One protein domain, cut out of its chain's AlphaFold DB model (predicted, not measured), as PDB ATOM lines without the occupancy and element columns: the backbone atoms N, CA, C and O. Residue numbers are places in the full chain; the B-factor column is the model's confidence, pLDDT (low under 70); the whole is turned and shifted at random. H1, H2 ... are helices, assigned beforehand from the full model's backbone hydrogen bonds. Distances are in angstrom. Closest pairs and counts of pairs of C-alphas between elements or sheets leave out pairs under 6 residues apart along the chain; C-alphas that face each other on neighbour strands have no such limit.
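Overview. This is residues 445 to 561 of the 808 residues of the protein "TATA box-binding protein-associated factor 1B" of Agrilus planipennis (UniProt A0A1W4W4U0). A loose, rod-shaped chain of helices: the long H1 makes one half of the length, with H5 crossing it and the short H6 packed on it, while H2 folds back at its end, H3 stands beyond H2, and H4 reaches out to the far end, near H3 but touching no helix. Residues 489 to 499, of which 489 and 490 belong to H3, and residues 501 to 507, of which 502 to 507 belong to H4, stick out, with no C-alpha 8 or more apart along the chain within 10 A. The printed part has 117 residues with six named helices, H1 to H6 along the chain, and no named strand, an all helix domain. It is loose, with a radius of gyration of the C-alphas of 17.1 A, and spans 56 by 26 by 26 A.

Arrangement. H1, residues 445 to 462, is the longest helix. With residues 455 to 459 alone it touches H5, residues 533 to 543, about perpendicular at 77 degrees; the closest C-alphas, of Arg 455 and Met 538, are 7.2 A apart. With residues 447 to 455 alone H1 touches H6, residues 554 to 557, where the closest C-alphas, of Tyr 451 and Leu 556, are 6.0 A apart. H1 and H2, residues 464 to 470, touch only at the corner, by Ser 460 and His 467, their closest C-alphas, 4.0 A apart; they run opposite ways at a steep tilt of 47 degrees. H2 only just touches H3, residues 479 to 490, with 3 pairs of C-alphas within 8 A; the closest, of Phe 464 and Leu 481, are 5.5 A apart. H4, residues 502 to 517, is close to H3 but not clearly touching it, the closest C-alphas, of Ile 483 and Glu 515, being 7.6 A apart. H4 is apart from H1, H2, H5 and H6. In H1, H2, H3, H4 and H5 every O i to N i+4 pair is within hydrogen-bond range; H6 is too short for such a pair.

Along the chain. H1 begins at C-alpha 445 (3.728, 13.983, -50.573) and is 25.9 A long from first to last C-alpha. H4 measures 22.5 A, from C-alpha 502 at (-22.737, 61.426, -38.065) to C-alpha 517. H3 is 16.3 A, H5 15.2 A, H2 10.1 A and H6 5.1 A long, and H6 ends at C-alpha 557 (8.692, 26.635, -46.067).

Size, cuts and confidence. The two C-alphas farthest apart, of Tyr 445 and Thr 502, are 55.7 A apart, while those of Tyr 445 and Phe 561, the first and last printed, are 9.6 A apart. The printed part has no cut. The links H3 to H4 and H4 to H5 are long, with 11 and 15 residues. The mean pLDDT of the printed part is 73.3, and residues 471 to 478, 490 to 504, 514 to 524 and 545 to 554 are under 70.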
ATOM      1  N   TYR A 445       5.055  13.366 -50.462       94.06
ATOM      2  CA  TYR A 445       3.728  13.983 -50.573       94.06
ATOM      3  C   TYR A 445       3.245  14.595 -49.249       94.06
ATOM      4  O   TYR A 445       2.759  15.721 -49.235       94.06
ATOM      5  N   LYS A 446       3.422  13.896 -48.121       92.94
ATOM      6  CA  LYS A 446       3.028  14.404 -46.797       92.94
ATOM      7  C   LYS A 446       3.767  15.690 -46.417       92.94
ATOM      8  O   LYS A 446       3.135  16.610 -45.921       92.94
ATOM      9  N   ASP A 447       5.064  15.786 -46.704       92.50
ATOM     10  CA  ASP A 447       5.829  17.007 -46.435       92.50
ATOM     11  C   ASP A 447       5.318  18.171 -47.305       92.50
ATOM     12  O   ASP A 447       5.214  19.299 -46.831       92.50
ATOM     13  N   TRP A 448       4.965  17.905 -48.566       94.69
ATOM     14  CA  TRP A 448       4.351  18.901 -49.450       94.69
ATOM     15  C   TRP A 448       2.951  19.324 -48.972       94.69
ATOM     16  O   TRP A 448       2.616  20.508 -48.967       94.69
ATOM     17  N   MET A 449       2.144  18.377 -48.498       92.31
ATOM     18  CA  MET A 449       0.824  18.649 -47.923       92.31
ATOM     19  C   MET A 449       0.928  19.492 -46.643       92.31
ATOM     20  O   MET A 449       0.143  20.425 -46.446       92.31
ATOM     21  N   ASP A 450       1.906  19.200 -45.787       87.62
ATOM     22  CA  ASP A 450       2.213  20.014 -44.612       87.62
ATOM     23  C   ASP A 450       2.673  21.413 -45.051       87.62
ATOM     24  O   ASP A 450       2.173  22.407 -44.529       87.62
ATOM     25  N   TYR A 451       3.534  21.524 -46.069       89.50
ATOM     26  CA  TYR A 451       3.975  22.808 -46.629       89.50
ATOM     27  C   TYR A 451       2.795  23.692 -47.071       89.50
ATOM     28  O   TYR A 451       2.733  24.863 -46.691       89.50
ATOM     29  N   ILE A 452       1.822  23.136 -47.801       89.44
ATOM     30  CA  ILE A 452       0.613  23.867 -48.220       89.44
ATOM     31  C   ILE A 452      -0.202  24.343 -47.008       89.44
ATOM     32  O   ILE A 452      -0.645  25.494 -46.968       89.44
ATOM     33  N   GLN A 453      -0.377  23.488 -45.997       86.38
ATOM     34  CA  GLN A 453      -1.105  23.838 -44.772       86.38
ATOM     35  C   GLN A 453      -0.402  24.942 -43.976       86.38
ATOM     36  O   GLN A 453      -1.046  25.912 -43.573       86.38
ATOM     37  N   TYR A 454       0.916  24.836 -43.795       83.94
ATOM     38  CA  TYR A 454       1.714  25.867 -43.133       83.94
ATOM     39  C   TYR A 454       1.645  27.191 -43.891       83.94
ATOM     40  O   TYR A 454       1.400  28.231 -43.281       83.94
ATOM     41  N   ARG A 455       1.759  27.166 -45.222       84.69
ATOM     42  CA  ARG A 455       1.600  28.361 -46.057       84.69
ATOM     43  C   ARG A 455       0.237  29.025 -45.861       84.69
ATOM     44  O   ARG A 455       0.171  30.241 -45.694       84.69
ATOM     45  N   LYS A 456      -0.841  28.238 -45.830       82.69
ATOM     46  CA  LYS A 456      -2.200  28.719 -45.531       82.69
ATOM     47  C   LYS A 456      -2.280  29.387 -44.154       82.69
ATOM     48  O   LYS A 456      -2.860  30.467 -44.043       82.69
ATOM     49  N   LEU A 457      -1.692  28.778 -43.123       80.19
ATOM     50  CA  LEU A 457      -1.672  29.332 -41.764       80.19
ATOM     51  C   LEU A 457      -0.922  30.668 -41.705       80.19
ATOM     52  O   LEU A 457      -1.459  31.641 -41.176       80.19
ATOM     53  N   ILE A 458       0.273  30.741 -42.296       79.12
ATOM     54  CA  ILE A 458       1.087  31.963 -42.326       79.12
ATOM     55  C   ILE A 458       0.397  33.065 -43.137       79.12
ATOM     56  O   ILE A 458       0.278  34.193 -42.661       79.12
ATOM     57  N   ALA A 459      -0.145  32.746 -44.315       80.12
ATOM     58  CA  ALA A 459      -0.904  33.710 -45.106       80.12
ATOM     59  C   ALA A 459      -2.132  34.229 -44.339       80.12
ATOM     60  O   ALA A 459      -2.359  35.432 -44.291       80.12
ATOM     61  N   SER A 460      -2.890  33.358 -43.663       78.81
ATOM     62  CA  SER A 460      -3.993  33.770 -42.773       78.81
ATOM     63  C   SER A 460      -3.522  34.638 -41.599       78.81
ATOM     64  O   SER A 460      -4.296  35.414 -41.034       78.81
ATOM     65  N   TYR A 461      -2.256  34.507 -41.197       77.69
ATOM     66  CA  TYR A 461      -1.712  35.256 -40.079       77.69
ATOM     67  C   TYR A 461      -1.310  36.685 -40.455       77.69
ATOM     68  O   TYR A 461      -1.554  37.575 -39.644       77.69
ATOM     69  N   PHE A 462      -0.735  36.894 -41.645       77.75
ATOM     70  CA  PHE A 462      -0.160  38.182 -42.071       77.75
ATOM     71  C   PHE A 462      -0.924  38.886 -43.196       77.75
ATOM     72  O   PHE A 462      -0.723  40.075 -43.419       77.75
ATOM     73  N   HIS A 463      -1.803  38.189 -43.915       81.75
ATOM     74  CA  HIS A 463      -2.545  38.754 -45.036       81.75
ATOM     75  C   HIS A 463      -4.046  38.770 -44.736       81.75
ATOM     76  O   HIS A 463      -4.705  37.728 -44.686       81.75
ATOM     77  N   PHE A 464      -4.599  39.976 -44.572       81.94
ATOM     78  CA  PHE A 464      -5.993  40.190 -44.174       81.94
ATOM     79  C   PHE A 464      -7.006  39.458 -45.070       81.94
ATOM     80  O   PHE A 464      -7.923  38.811 -44.565       81.94
ATOM     81  N   GLN A 465      -6.820  39.463 -46.394       82.62
ATOM     82  CA  GLN A 465      -7.791  38.809 -47.279       82.62
ATOM     83  C   GLN A 465      -7.718  37.289 -47.235       82.62
ATOM     84  O   GLN A 465      -8.749  36.619 -47.325       82.62
ATOM     85  N   SER A 466      -6.524  36.732 -47.031       80.06
ATOM     86  CA  SER A 466      -6.380  35.305 -46.749       80.06
ATOM     87  C   SER A 466      -7.029  34.943 -45.415       80.06
ATOM     88  O   SER A 466      -7.694  33.912 -45.336       80.06
ATOM     89  N   HIS A 467      -6.902  35.799 -44.398       80.25
ATOM     90  CA  HIS A 467      -7.540  35.603 -43.098       80.25
ATOM     91  C   HIS A 467      -9.065  35.490 -43.211       80.25
ATOM     92  O   HIS A 467      -9.646  34.509 -42.743       80.25
ATOM     93  N   ILE A 468      -9.709  36.448 -43.890       79.00
ATOM     94  CA  ILE A 468     -11.161  36.414 -44.123       79.00
ATOM     95  C   ILE A 468     -11.551  35.153 -44.892       79.00
ATOM     96  O   ILE A 468     -12.507  34.476 -44.511       79.00
ATOM     97  N   TYR A 469     -10.814  34.833 -45.960       77.50
ATOM     98  CA  TYR A 469     -11.130  33.693 -46.812       77.50
ATOM     99  C   TYR A 469     -11.101  32.372 -46.030       77.50
ATOM    100  O   TYR A 469     -12.036  31.581 -46.126       77.50
ATOM    101  N   TYR A 470     -10.050  32.126 -45.243       74.81
ATOM    102  CA  TYR A 470      -9.882  30.855 -44.535       74.81
ATOM    103  C   TYR A 470     -10.760  30.710 -43.290       74.81
ATOM    104  O   TYR A 470     -11.077  29.582 -42.916       74.81
ATOM    105  N   ASN A 471     -11.171  31.821 -42.675       69.00
ATOM    106  CA  ASN A 471     -12.011  31.816 -41.475       69.00
ATOM    107  C   ASN A 471     -13.496  32.066 -41.777       69.00
ATOM    108  O   ASN A 471     -14.247  32.462 -40.886       69.00
ATOM    109  N   ASN A 472     -13.912  31.865 -43.034       63.69
ATOM    110  CA  ASN A 472     -15.282  32.062 -43.523       63.69
ATOM    111  C   ASN A 472     -15.881  33.445 -43.210       63.69
ATOM    112  O   ASN A 472     -17.096  33.604 -43.211       63.69
ATOM    113  N   GLY A 473     -15.039  34.452 -42.963       59.25
ATOM    114  CA  GLY A 473     -15.473  35.789 -42.564       59.25
ATOM    115  C   GLY A 473     -16.165  35.878 -41.202       59.25
ATOM    116  O   GLY A 473     -16.658  36.950 -40.890       59.25
ATOM    117  N   ASP A 474     -16.198  34.815 -40.393       50.31
ATOM    118  CA  ASP A 474     -16.874  34.827 -39.084       50.31
ATOM    119  C   ASP A 474     -15.917  35.194 -37.936       50.31
ATOM    120  O   ASP A 474     -16.339  35.641 -36.872       50.31
ATOM    121  N   ASN A 475     -14.607  35.037 -38.151       56.03
ATOM    122  CA  ASN A 475     -13.582  35.277 -37.140       56.03
ATOM    123  C   ASN A 475     -12.836  36.595 -37.417       56.03
ATOM    124  O   ASN A 475     -11.775  36.599 -38.036       56.03
ATOM    125  N   PHE A 476     -13.398  37.725 -36.973       61.38
ATOM    126  CA  PHE A 476     -12.785  39.063 -37.097       61.38
ATOM    127  C   PHE A 476     -11.799  39.395 -35.964       61.38
ATOM    128  O   PHE A 476     -11.462  40.559 -35.743       61.38
ATOM    129  N   ASN A 477     -11.302  38.381 -35.251       60.16
ATOM    130  CA  ASN A 477     -10.497  38.557 -34.040       60.16
ATOM    131  C   ASN A 477      -9.131  39.231 -34.282       60.16
ATOM    132  O   ASN A 477      -8.405  39.495 -33.330       60.16
ATOM    133  N   LYS A 478      -8.776  39.537 -35.537       68.94
ATOM    134  CA  LYS A 478      -7.566  40.274 -35.921       68.94
ATOM    135  C   LYS A 478      -7.888  41.648 -36.504       68.94
ATOM    136  O   LYS A 478      -7.656  41.912 -37.683       68.94
ATOM    137  N   SER A 479      -8.422  42.528 -35.663       70.62
ATOM    138  CA  SER A 479      -8.732  43.916 -36.048       70.62
ATOM    139  C   SER A 479      -7.488  44.691 -36.514       70.62
ATOM    140  O   SER A 479      -7.580  45.493 -37.434       70.62
ATOM    141  N   GLU A 480      -6.318  44.373 -35.966       72.88
ATOM    142  CA  GLU A 480      -5.013  44.918 -36.362       72.88
ATOM    143  C   GLU A 480      -4.693  44.728 -37.857       72.88
ATOM    144  O   GLU A 480      -4.331  45.678 -38.548       72.88
ATOM    145  N   LEU A 481      -4.892  43.511 -38.387       75.62
ATOM    146  CA  LEU A 481      -4.681  43.204 -39.811       75.62
ATOM    147  C   LEU A 481      -5.615  44.010 -40.713       75.62
ATOM    148  O   LEU A 481      -5.238  44.398 -41.818       75.62
ATOM    149  N   PHE A 482      -6.850  44.228 -40.259       77.88
ATOM    150  CA  PHE A 482      -7.815  45.031 -40.996       77.88
ATOM    151  C   PHE A 482      -7.392  46.499 -41.044       77.88
ATOM    152  O   PHE A 482      -7.467  47.113 -42.107       77.88
ATOM    153  N   ILE A 483      -6.927  47.055 -39.922       75.88
ATOM    154  CA  ILE A 483      -6.455  48.443 -39.855       75.88
ATOM    155  C   ILE A 483      -5.242  48.640 -40.772       75.88
ATOM    156  O   ILE A 483      -5.272  49.561 -41.587       75.88
ATOM    157  N   ASP A 484      -4.243  47.750 -40.726       77.19
ATOM    158  CA  ASP A 484      -3.074  47.795 -41.629       77.19
ATOM    159  C   ASP A 484      -3.494  47.720 -43.107       77.19
ATOM    160  O   ASP A 484      -3.071  48.539 -43.927       77.19
ATOM    161  N   PHE A 485      -4.399  46.795 -43.448       79.62
ATOM    162  CA  PHE A 485      -4.960  46.716 -44.796       79.62
ATOM    163  C   PHE A 485      -5.622  48.039 -45.203       79.62
ATOM    164  O   PHE A 485      -5.325  48.572 -46.271       79.62
ATOM    165  N   MET A 486      -6.485  48.601 -44.355       76.69
ATOM    166  CA  MET A 486      -7.189  49.848 -44.652       76.69
ATOM    167  C   MET A 486      -6.244  51.046 -44.768       76.69
ATOM    168  O   MET A 486      -6.466  51.886 -45.634       76.69
ATOM    169  N   GLN A 487      -5.193  51.136 -43.951       75.19
ATOM    170  CA  GLN A 487      -4.165  52.176 -44.067       75.19
ATOM    171  C   GLN A 487      -3.403  52.065 -45.395       75.19
ATOM    172  O   GLN A 487      -3.260  53.057 -46.108       75.19
ATOM    173  N   LYS A 488      -2.995  50.851 -45.787       76.38
ATOM    174  CA  LYS A 488      -2.360  50.601 -47.092       76.38
ATOM    175  C   LYS A 488      -3.275  50.964 -48.260       76.38
ATOM    176  O   LYS A 488      -2.797  51.481 -49.265       76.38
ATOM    177  N   GLN A 489      -4.581  50.727 -48.125       73.19
ATOM    178  CA  GLN A 489      -5.564  51.177 -49.111       73.19
ATOM    179  C   GLN A 489      -5.736  52.700 -49.097       73.19
ATOM    180  O   GLN A 489      -5.813  53.289 -50.166       73.19
ATOM    181  N   LYS A 490      -5.754  53.356 -47.927       66.56
ATOM    182  CA  LYS A 490      -5.829  54.825 -47.819       66.56
ATOM    183  C   LYS A 490      -4.660  55.508 -48.520       66.56
ATOM    184  O   LYS A 490      -4.904  56.450 -49.246       66.56
ATOM    185  N   ASN A 491      -3.436  54.993 -48.399       59.75
ATOM    186  CA  ASN A 491      -2.269  55.568 -49.082       59.75
ATOM    187  C   ASN A 491      -2.381  55.565 -50.621       59.75
ATOM    188  O   ASN A 491      -1.612  56.259 -51.277       59.75
ATOM    189  N   LYS A 492      -3.302  54.788 -51.211       60.09
ATOM    190  CA  LYS A 492      -3.593  54.840 -52.654       60.09
ATOM    191  C   LYS A 492      -4.513  55.991 -53.057       60.09
ATOM    192  O   LYS A 492      -4.661  56.247 -54.247       60.09
ATOM    193  N   PHE A 493      -5.182  56.625 -52.100       62.31
ATOM    194  CA  PHE A 493      -6.173  57.658 -52.356       62.31
ATOM    195  C   PHE A 493      -5.775  58.932 -51.614       62.31
ATOM    196  O   PHE A 493      -5.719  58.942 -50.385       62.31
ATOM    197  N   ASP A 494      -5.570  60.019 -52.351       52.06
ATOM    198  CA  ASP A 494      -5.528  61.358 -51.771       52.06
ATOM    199  C   ASP A 494      -6.946  61.705 -51.299       52.06
ATOM    200  O   ASP A 494      -7.804  62.114 -52.081       52.06
ATOM    201  N   ASP A 495      -7.257  61.436 -50.032       51.41
ATOM    202  CA  ASP A 495      -8.548  61.829 -49.472       51.41
ATOM    203  C   ASP A 495      -8.475  63.306 -49.047       51.41
ATOM    204  O   ASP A 495      -8.049  63.635 -47.938       51.41
ATOM    205  N   GLU A 496      -8.980  64.197 -49.905       51.03
ATOM    206  CA  GLU A 496      -9.676  65.386 -49.409       51.03
ATOM    207  C   GLU A 496     -10.840  64.945 -48.503       51.03
ATOM    208  O   GLU A 496     -11.503  63.931 -48.747       51.03
ATOM    209  N   GLU A 497     -11.099  65.711 -47.439       48.47
ATOM    210  CA  GLU A 497     -12.086  65.423 -46.395       48.47
ATOM    211  C   GLU A 497     -13.509  65.225 -46.949       48.47
ATOM    212  O   GLU A 497     -14.353  66.129 -46.992       48.47
ATOM    213  N   ALA A 498     -13.837  63.994 -47.330       55.50
ATOM    214  CA  ALA A 498     -15.205  63.631 -47.634       55.50
ATOM    215  C   ALA A 498     -16.059  63.836 -46.373       55.50
ATOM    216  O   ALA A 498     -15.871  63.148 -45.373       55.50
ATOM    217  N   LYS A 499     -17.045  64.746 -46.429       51.12
ATOM    218  CA  LYS A 499     -18.027  64.927 -45.344       51.12
ATOM    219  C   LYS A 499     -18.695  63.591 -45.016       51.12
ATOM    220  O   LYS A 499     -19.452  63.056 -45.843       51.12
ATOM    221  N   LEU A 500     -18.377  63.076 -43.834       59.03
ATOM    222  CA  LEU A 500     -18.901  61.843 -43.267       59.03
ATOM    223  C   LEU A 500     -20.312  62.096 -42.718       59.03
ATOM    224  O   LEU A 500     -20.680  63.223 -42.388       59.03
ATOM    225  N   THR A 501     -21.149  61.062 -42.675       65.62
ATOM    226  CA  THR A 501     -22.385  61.128 -41.884       65.62
ATOM    227  C   THR A 501     -22.049  61.037 -40.399       65.62
ATOM    228  O   THR A 501     -21.014  60.494 -40.034       65.62
ATOM    229  N   THR A 502     -22.945  61.485 -39.522       67.25
ATOM    230  CA  THR A 502     -22.737  61.426 -38.065       67.25
ATOM    231  C   THR A 502     -22.443  59.999 -37.577       67.25
ATOM    232  O   THR A 502     -21.580  59.791 -36.737       67.25
ATOM    233  N   GLU A 503     -23.088  58.986 -38.166       66.81
ATOM    234  CA  GLU A 503     -22.806  57.565 -37.899       66.81
ATOM    235  C   GLU A 503     -21.395  57.151 -38.349       66.81
ATOM    236  O   GLU A 503     -20.707  56.412 -37.647       66.81
ATOM    237  N   GLN A 504     -20.941  57.645 -39.505       64.44
ATOM    238  CA  GLN A 504     -19.593  57.398 -40.023       64.44
ATOM    239  C   GLN A 504     -18.522  58.151 -39.229       64.44
ATOM    240  O   GLN A 504     -17.425  57.629 -39.074       64.44
ATOM    241  N   GLU A 505     -18.825  59.341 -38.711       71.31
ATOM    242  CA  GLU A 505     -17.951  60.096 -37.805       71.31
ATOM    243  C   GLU A 505     -17.810  59.380 -36.465       71.31
ATOM    244  O   GLU A 505     -16.695  59.221 -35.972       71.31
ATOM    245  N   VAL A 506     -18.914  58.871 -35.909       74.56
ATOM    246  CA  VAL A 506     -18.884  58.035 -34.703       74.56
ATOM    247  C   VAL A 506     -18.048  56.784 -34.960       74.56
ATOM    248  O   VAL A 506     -17.129  56.512 -34.189       74.56
ATOM    249  N   LEU A 507     -18.280  56.069 -36.067       75.19
ATOM    250  CA  LEU A 507     -17.498  54.883 -36.422       75.19
ATOM    251  C   LEU A 507     -16.012  55.213 -36.637       75.19
ATOM    252  O   LEU A 507     -15.157  54.500 -36.120       75.19
ATOM    253  N   LYS A 508     -15.695  56.311 -37.334       71.62
ATOM    254  CA  LYS A 508     -14.323  56.810 -37.512       71.62
ATOM    255  C   LYS A 508     -13.677  57.107 -36.160       71.62
ATOM    256  O   LYS A 508     -12.576  56.634 -35.915       71.62
ATOM    257  N   SER A 509     -14.382  57.787 -35.257       73.81
ATOM    258  CA  SER A 509     -13.876  58.090 -33.913       73.81
ATOM    259  C   SER A 509     -13.635  56.831 -33.073       73.81
ATOM    260  O   SER A 509     -12.691  56.784 -32.289       73.81
ATOM    261  N   VAL A 510     -14.463  55.792 -33.241       77.12
ATOM    262  CA  VAL A 510     -14.278  54.490 -32.587       77.12
ATOM    263  C   VAL A 510     -13.063  53.774 -33.171       77.12
ATOM    264  O   VAL A 510     -12.235  53.292 -32.406       77.12
ATOM    265  N   LEU A 511     -12.910  53.751 -34.499       71.12
ATOM    266  CA  LEU A 511     -11.756  53.153 -35.175       71.12
ATOM    267  C   LEU A 511     -10.444  53.855 -34.799       71.12
ATOM    268  O   LEU A 511      -9.477  53.178 -34.478       71.12
ATOM    269  N   GLU A 512     -10.426  55.188 -34.752       71.19
ATOM    270  CA  GLU A 512      -9.259  55.973 -34.324       71.19
ATOM    271  C   GLU A 512      -8.918  55.742 -32.845       71.19
ATOM    272  O   GLU A 512      -7.748  55.704 -32.471       71.19
ATOM    273  N   LYS A 513      -9.925  55.569 -31.978       74.00
ATOM    274  CA  LYS A 513      -9.697  55.191 -30.574       74.00
ATOM    275  C   LYS A 513      -9.154  53.769 -30.456       74.00
ATOM    276  O   LYS A 513      -8.241  53.555 -29.669       74.00
ATOM    277  N   LEU A 514      -9.671  52.820 -31.236       68.31
ATOM    278  CA  LEU A 514      -9.167  51.443 -31.281       68.31
ATOM    279  C   LEU A 514      -7.722  51.386 -31.793       68.31
ATOM    280  O   LEU A 514      -6.907  50.678 -31.213       68.31
ATOM    281  N   GLU A 515      -7.387  52.187 -32.805       64.25
ATOM    282  CA  GLU A 515      -6.031  52.325 -33.349       64.25
ATOM    283  C   GLU A 515      -5.031  52.872 -32.318       64.25
ATOM    284  O   GLU A 515      -3.862  52.497 -32.334       64.25
ATOM    285  N   ARG A 516      -5.478  53.730 -31.390       68.25
ATOM    286  CA  ARG A 516      -4.646  54.237 -30.282       68.25
ATOM    287  C   ARG A 516      -4.474  53.241 -29.135       68.25
ATOM    288  O   ARG A 516      -3.540  53.396 -28.357       68.25
ATOM    289  N   ILE A 517      -5.400  52.293 -28.983       67.00
ATOM    290  CA  ILE A 517      -5.417  51.313 -27.885       67.00
ATOM    291  C   ILE A 517      -4.648  50.041 -28.261       67.00
ATOM    292  O   ILE A 517      -4.126  49.365 -27.379       67.00
ATOM    293  N   GLN A 518      -4.580  49.700 -29.547       62.09
ATOM    294  CA  GLN A 518      -3.816  48.545 -30.011       62.09
ATOM    295  C   GLN A 518      -2.322  48.877 -30.044       62.09
ATOM    296  O   GLN A 518      -1.911  49.839 -30.696       62.09
ATOM    297  N   ASP A 519      -1.507  48.061 -29.369       57.59
ATOM    298  CA  ASP A 519      -0.065  48.038 -29.606       57.59
ATOM    299  C   ASP A 519       0.147  47.832 -31.105       57.59
ATOM    300  O   ASP A 519      -0.366  46.874 -31.686       57.59
ATOM    301  N   ARG A 520       0.846  48.769 -31.761       53.22
ATOM    302  CA  ARG A 520       1.037  48.692 -33.212       53.22
ATOM    303  C   ARG A 520       1.673  47.341 -33.547       53.22
ATOM    304  O   ARG A 520       2.786  47.075 -33.081       53.22
ATOM    305  N   PRO A 521       1.039  46.517 -34.395       52.34
ATOM    306  CA  PRO A 521       1.706  45.346 -34.924       52.34
ATOM    307  C   PRO A 521       2.953  45.803 -35.675       52.34
ATOM    308  O   PRO A 521       2.986  46.892 -36.259       52.34
ATOM    309  N   ARG A 522       3.983  44.956 -35.698       57.91
ATOM    310  CA  ARG A 522       5.128  45.154 -36.594       57.91
ATOM    311  C   ARG A 522       4.621  45.430 -38.006       57.91
ATOM    312  O   ARG A 522       3.733  44.726 -38.479       57.91
ATOM    313  N   SER A 523       5.208  46.429 -38.668       63.34
ATOM    314  CA  SER A 523       4.886  46.784 -40.052       63.34
ATOM    315  C   SER A 523       4.957  45.543 -40.938       63.34
ATOM    316  O   SER A 523       6.043  45.042 -41.236       63.34
ATOM    317  N   ILE A 524       3.798  45.036 -41.355       68.62
ATOM    318  CA  ILE A 524       3.713  43.878 -42.238       68.62
ATOM    319  C   ILE A 524       4.186  44.337 -43.622       68.62
ATOM    320  O   ILE A 524       3.687  45.361 -44.107       68.62
ATOM    321  N   PRO A 525       5.114  43.625 -44.284       72.81
ATOM    322  CA  PRO A 525       5.570  44.007 -45.616       72.81
ATOM    323  C   PRO A 525       4.392  44.102 -46.594       72.81
ATOM    324  O   PRO A 525       3.411  43.359 -46.501       72.81
ATOM    325  N   TYR A 526       4.469  45.047 -47.530       75.56
ATOM    326  CA  TYR A 526       3.482  45.141 -48.600       75.56
ATOM    327  C   TYR A 526       3.621  43.926 -49.524       75.56
ATOM    328  O   TYR A 526       4.706  43.627 -50.023       75.56
ATOM    329  N   LEU A 527       2.519  43.208 -49.731       82.62
ATOM    330  CA  LEU A 527       2.469  42.064 -50.631       82.62
ATOM    331  C   LEU A 527       2.144  42.579 -52.033       82.62
ATOM    332  O   LEU A 527       1.058  43.098 -52.275       82.62
ATOM    333  N   TYR A 528       3.120  42.492 -52.934       84.62
ATOM    334  CA  TYR A 528       2.987  42.974 -54.308       84.62
ATOM    335  C   TYR A 528       2.131  42.030 -55.157       84.62
ATOM    336  O   TYR A 528       2.243  40.815 -54.988       84.62
ATOM    337  N   PRO A 529       1.326  42.555 -56.100       89.00
ATOM    338  CA  PRO A 529       0.510  41.725 -56.978       89.00
ATOM    339  C   PRO A 529       1.393  40.760 -57.774       89.00
ATOM    340  O   PRO A 529       2.427  41.137 -58.322       89.00
ATOM    341  N   SER A 530       0.975  39.499 -57.833       91.81
ATOM    342  CA  SER A 530       1.699  38.440 -58.528       91.81
ATOM    343  C   SER A 530       0.742  37.418 -59.129       91.81
ATOM    344  O   SER A 530      -0.334  37.143 -58.588       91.81
ATOM    345  N   LEU A 531       1.169  36.816 -60.241       92.06
ATOM    346  CA  LEU A 531       0.505  35.686 -60.890       92.06
ATOM    347  C   LEU A 531       0.725  34.359 -60.135       92.06
ATOM    348  O   LEU A 531      -0.008  33.392 -60.353       92.06
ATOM    349  N   THR A 532       1.699  34.311 -59.229       91.69
ATOM    350  CA  THR A 532       1.925  33.213 -58.277       91.69
ATOM    351  C   THR A 532       1.916  33.795 -56.860       91.69
ATOM    352  O   THR A 532       2.972  33.949 -56.230       91.69
ATOM    353  N   PRO A 533       0.736  34.252 -56.395       87.50
ATOM    354  CA  PRO A 533       0.603  35.076 -55.200       87.50
ATOM    355  C   PRO A 533       1.150  34.374 -53.963       87.50
ATOM    356  O   PRO A 533       2.024  34.927 -53.314       87.50
ATOM    357  N   PHE A 534       0.746  33.142 -53.649       85.44
ATOM    358  CA  PHE A 534       1.130  32.508 -52.385       85.44
ATOM    359  C   PHE A 534       2.586  32.093 -52.375       85.44
ATOM    360  O   PHE A 534       3.194  32.104 -51.311       85.44
ATOM    361  N   LEU A 535       3.175  31.772 -53.524       88.44
ATOM    362  CA  LEU A 535       4.617  31.572 -53.585       88.44
ATOM    363  C   LEU A 535       5.361  32.894 -53.319       88.44
ATOM    364  O   LEU A 535       6.163  32.969 -52.393       88.44
ATOM    365  N   SER A 536       5.007  33.967 -54.032       88.56
ATOM    366  CA  SER A 536       5.661  35.278 -53.877       88.56
ATOM    367  C   SER A 536       5.435  35.930 -52.506       88.56
ATOM    368  O   SER A 536       6.344  36.536 -51.943       88.56
ATOM    369  N   TYR A 537       4.241  35.774 -51.927       86.69
ATOM    370  CA  TYR A 537       3.909  36.296 -50.603       86.69
ATOM    371  C   TYR A 537       4.755  35.600 -49.551       86.69
ATOM    372  O   TYR A 537       5.318  36.265 -48.689       86.69
ATOM    373  N   MET A 538       4.909  34.279 -49.656       83.94
ATOM    374  CA  MET A 538       5.772  33.538 -48.745       83.94
ATOM    375  C   MET A 538       7.236  33.910 -48.916       83.94
ATOM    376  O   MET A 538       7.900  34.124 -47.911       83.94
ATOM    377  N   GLU A 539       7.741  34.058 -50.139       84.06
ATOM    378  CA  GLU A 539       9.119  34.513 -50.360       84.06
ATOM    379  C   GLU A 539       9.379  35.893 -49.740       84.06
ATOM    380  O   GLU A 539      10.410  36.097 -49.100       84.06
ATOM    381  N   ASN A 540       8.436  36.829 -49.877       82.88
ATOM    382  CA  ASN A 540       8.542  38.158 -49.276       82.88
ATOM    383  C   ASN A 540       8.451  38.110 -47.745       82.88
ATOM    384  O   ASN A 540       9.207  38.802 -47.064       82.88
ATOM    385  N   LEU A 541       7.565  37.275 -47.197       80.25
ATOM    386  CA  LEU A 541       7.435  37.086 -45.752       80.25
ATOM    387  C   LEU A 541       8.667  36.393 -45.155       80.25
ATOM    388  O   LEU A 541       9.104  36.794 -44.083       80.25
ATOM    389  N   ILE A 542       9.260  35.410 -45.842       77.88
ATOM    390  CA  ILE A 542      10.496  34.721 -45.419       77.88
ATOM    391  C   ILE A 542      11.689  35.672 -45.443       77.88
ATOM    392  O   ILE A 542      12.519  35.627 -44.541       77.88
ATOM    393  N   LYS A 543      11.775  36.555 -46.445       77.62
ATOM    394  CA  LYS A 543      12.808  37.603 -46.494       77.62
ATOM    395  C   LYS A 543      12.620  38.666 -45.413       77.62
ATOM    396  O   LYS A 543      13.582  39.335 -45.048       77.62
ATOM    397  N   SER A 544      11.393  38.862 -44.937       72.31
ATOM    398  CA  SER A 544      11.125  39.782 -43.839       72.31
ATOM    399  C   SER A 544      11.526  39.142 -42.507       72.31
ATOM    400  O   SER A 544      11.176  37.997 -42.233       72.31
ATOM    401  N   THR A 545      12.175  39.903 -41.627       64.31
ATOM    402  CA  THR A 545      12.553  39.476 -40.260       64.31
ATOM    403  C   THR A 545      11.353  39.124 -39.365       64.31
ATOM    404  O   THR A 545      11.499  38.760 -38.204       64.31
ATOM    405  N   VAL A 546      10.128  39.225 -39.893       66.75
ATOM    406  CA  VAL A 546       8.872  38.954 -39.190       66.75
ATOM    407  C   VAL A 546       8.720  37.468 -38.846       66.75
ATOM    408  O   VAL A 546       8.138  37.146 -37.811       66.75
ATOM    409  N   LEU A 547       9.246  36.556 -39.675       64.75
ATOM    410  CA  LEU A 547       9.129  35.110 -39.446       64.75
ATOM    411  C   LEU A 547      10.193  34.535 -38.495       64.75
ATOM    412  O   LEU A 547      10.014  33.399 -38.041       64.75
ATOM    413  N   ASP A 548      11.253  35.279 -38.164       59.19
ATOM    414  CA  ASP A 548      12.381  34.795 -37.346       59.19
ATOM    415  C   ASP A 548      11.977  34.430 -35.910       59.19
ATOM    416  O   ASP A 548      12.509  33.480 -35.331       59.19
ATOM    417  N   ASP A 549      10.953  35.091 -35.372       52.31
ATOM    418  CA  ASP A 549      10.470  34.835 -34.013       52.31
ATOM    419  C   ASP A 549       9.657  33.547 -33.882       52.31
ATOM    420  O   ASP A 549       9.498  33.023 -32.780       52.31
ATOM    421  N   THR A 550       9.141  33.006 -34.991       55.09
ATOM    422  CA  THR A 550       8.259  31.835 -34.912       55.09
ATOM    423  C   THR A 550       9.013  30.512 -34.885       55.09
ATOM    424  O   THR A 550       8.433  29.564 -34.369       55.09
ATOM    425  N   LYS A 551      10.269  30.442 -35.384       53.66
ATOM    426  CA  LYS A 551      11.201  29.279 -35.509       53.66
ATOM    427  C   LYS A 551      10.626  27.926 -35.990       53.66
ATOM    428  O   LYS A 551      11.381  27.029 -36.361       53.66
ATOM    429  N   VAL A 552       9.312  27.751 -36.034       51.97
ATOM    430  CA  VAL A 552       8.579  26.522 -36.311       51.97
ATOM    431  C   VAL A 552       8.148  26.558 -37.771       51.97
ATOM    432  O   VAL A 552       7.436  27.456 -38.207       51.97
ATOM    433  N   GLY A 553       8.600  25.574 -38.546       59.22
ATOM    434  CA  GLY A 553       8.177  25.393 -39.936       59.22
ATOM    435  C   GLY A 553       8.979  26.166 -40.990       59.22
ATOM    436  O   GLY A 553       8.797  25.880 -42.171       59.22
ATOM    437  N   GLN A 554       9.924  27.046 -40.624       67.88
ATOM    438  CA  GLN A 554      10.816  27.708 -41.601       67.88
ATOM    439  C   GLN A 554      11.574  26.693 -42.478       67.88
ATOM    440  O   GLN A 554      11.673  26.865 -43.691       67.88
ATOM    441  N   TYR A 555      12.041  25.587 -41.887       74.19
ATOM    442  CA  TYR A 555      12.714  24.510 -42.623       74.19
ATOM    443  C   TYR A 555      11.826  23.901 -43.720       74.19
ATOM    444  O   TYR A 555      12.337  23.458 -44.743       74.19
ATOM    445  N   LEU A 556      10.508  23.849 -43.494       76.88
ATOM    446  CA  LEU A 556       9.538  23.270 -44.416       76.88
ATOM    447  C   LEU A 556       9.166  24.270 -45.511       76.88
ATOM    448  O   LEU A 556       9.086  23.894 -46.675       76.88
ATOM    449  N   LEU A 557       8.993  25.541 -45.141       78.00
ATOM    450  CA  LEU A 557       8.692  26.635 -46.067       78.00
ATOM    451  C   LEU A 557       9.839  26.915 -47.048       78.00
ATOM    452  O   LEU A 557       9.581  27.295 -48.185       78.00
ATOM    453  N   ASN A 558      11.085  26.661 -46.639       82.19
ATOM    454  CA  ASN A 558      12.264  26.778 -47.499       82.19
ATOM    455  C   ASN A 558      12.496  25.558 -48.411       82.19
ATOM    456  O   ASN A 558      13.425  25.574 -49.225       82.19
ATOM    457  N   LYS A 559      11.691  24.487 -48.304       84.81
ATOM    458  CA  LYS A 559      11.844  23.322 -49.187       84.81
ATOM    459  C   LYS A 559      11.406  23.654 -50.612       84.81
ATOM    460  O   LYS A 559      10.287  24.093 -50.872       84.81
ATOM    461  N   LYS A 560      12.289  23.338 -51.555       87.50
ATOM    462  CA  LYS A 560      12.026  23.384 -52.992       87.50
ATOM    463  C   LYS A 560      11.591  22.000 -53.460       87.50
ATOM    464  O   LYS A 560      12.407  21.089 -53.562       87.50
ATOM    465  N   PHE A 561      10.289  21.824 -53.662       91.50
ATOM    466  CA  PHE A 561       9.719  20.553 -54.111       91.50
ATOM    467  C   PHE A 561       9.775  20.416 -55.638       91.50
ATOM    468  O   PHE A 561       9.811  19.292 -56.134       91.50
TER     469      PHE A 561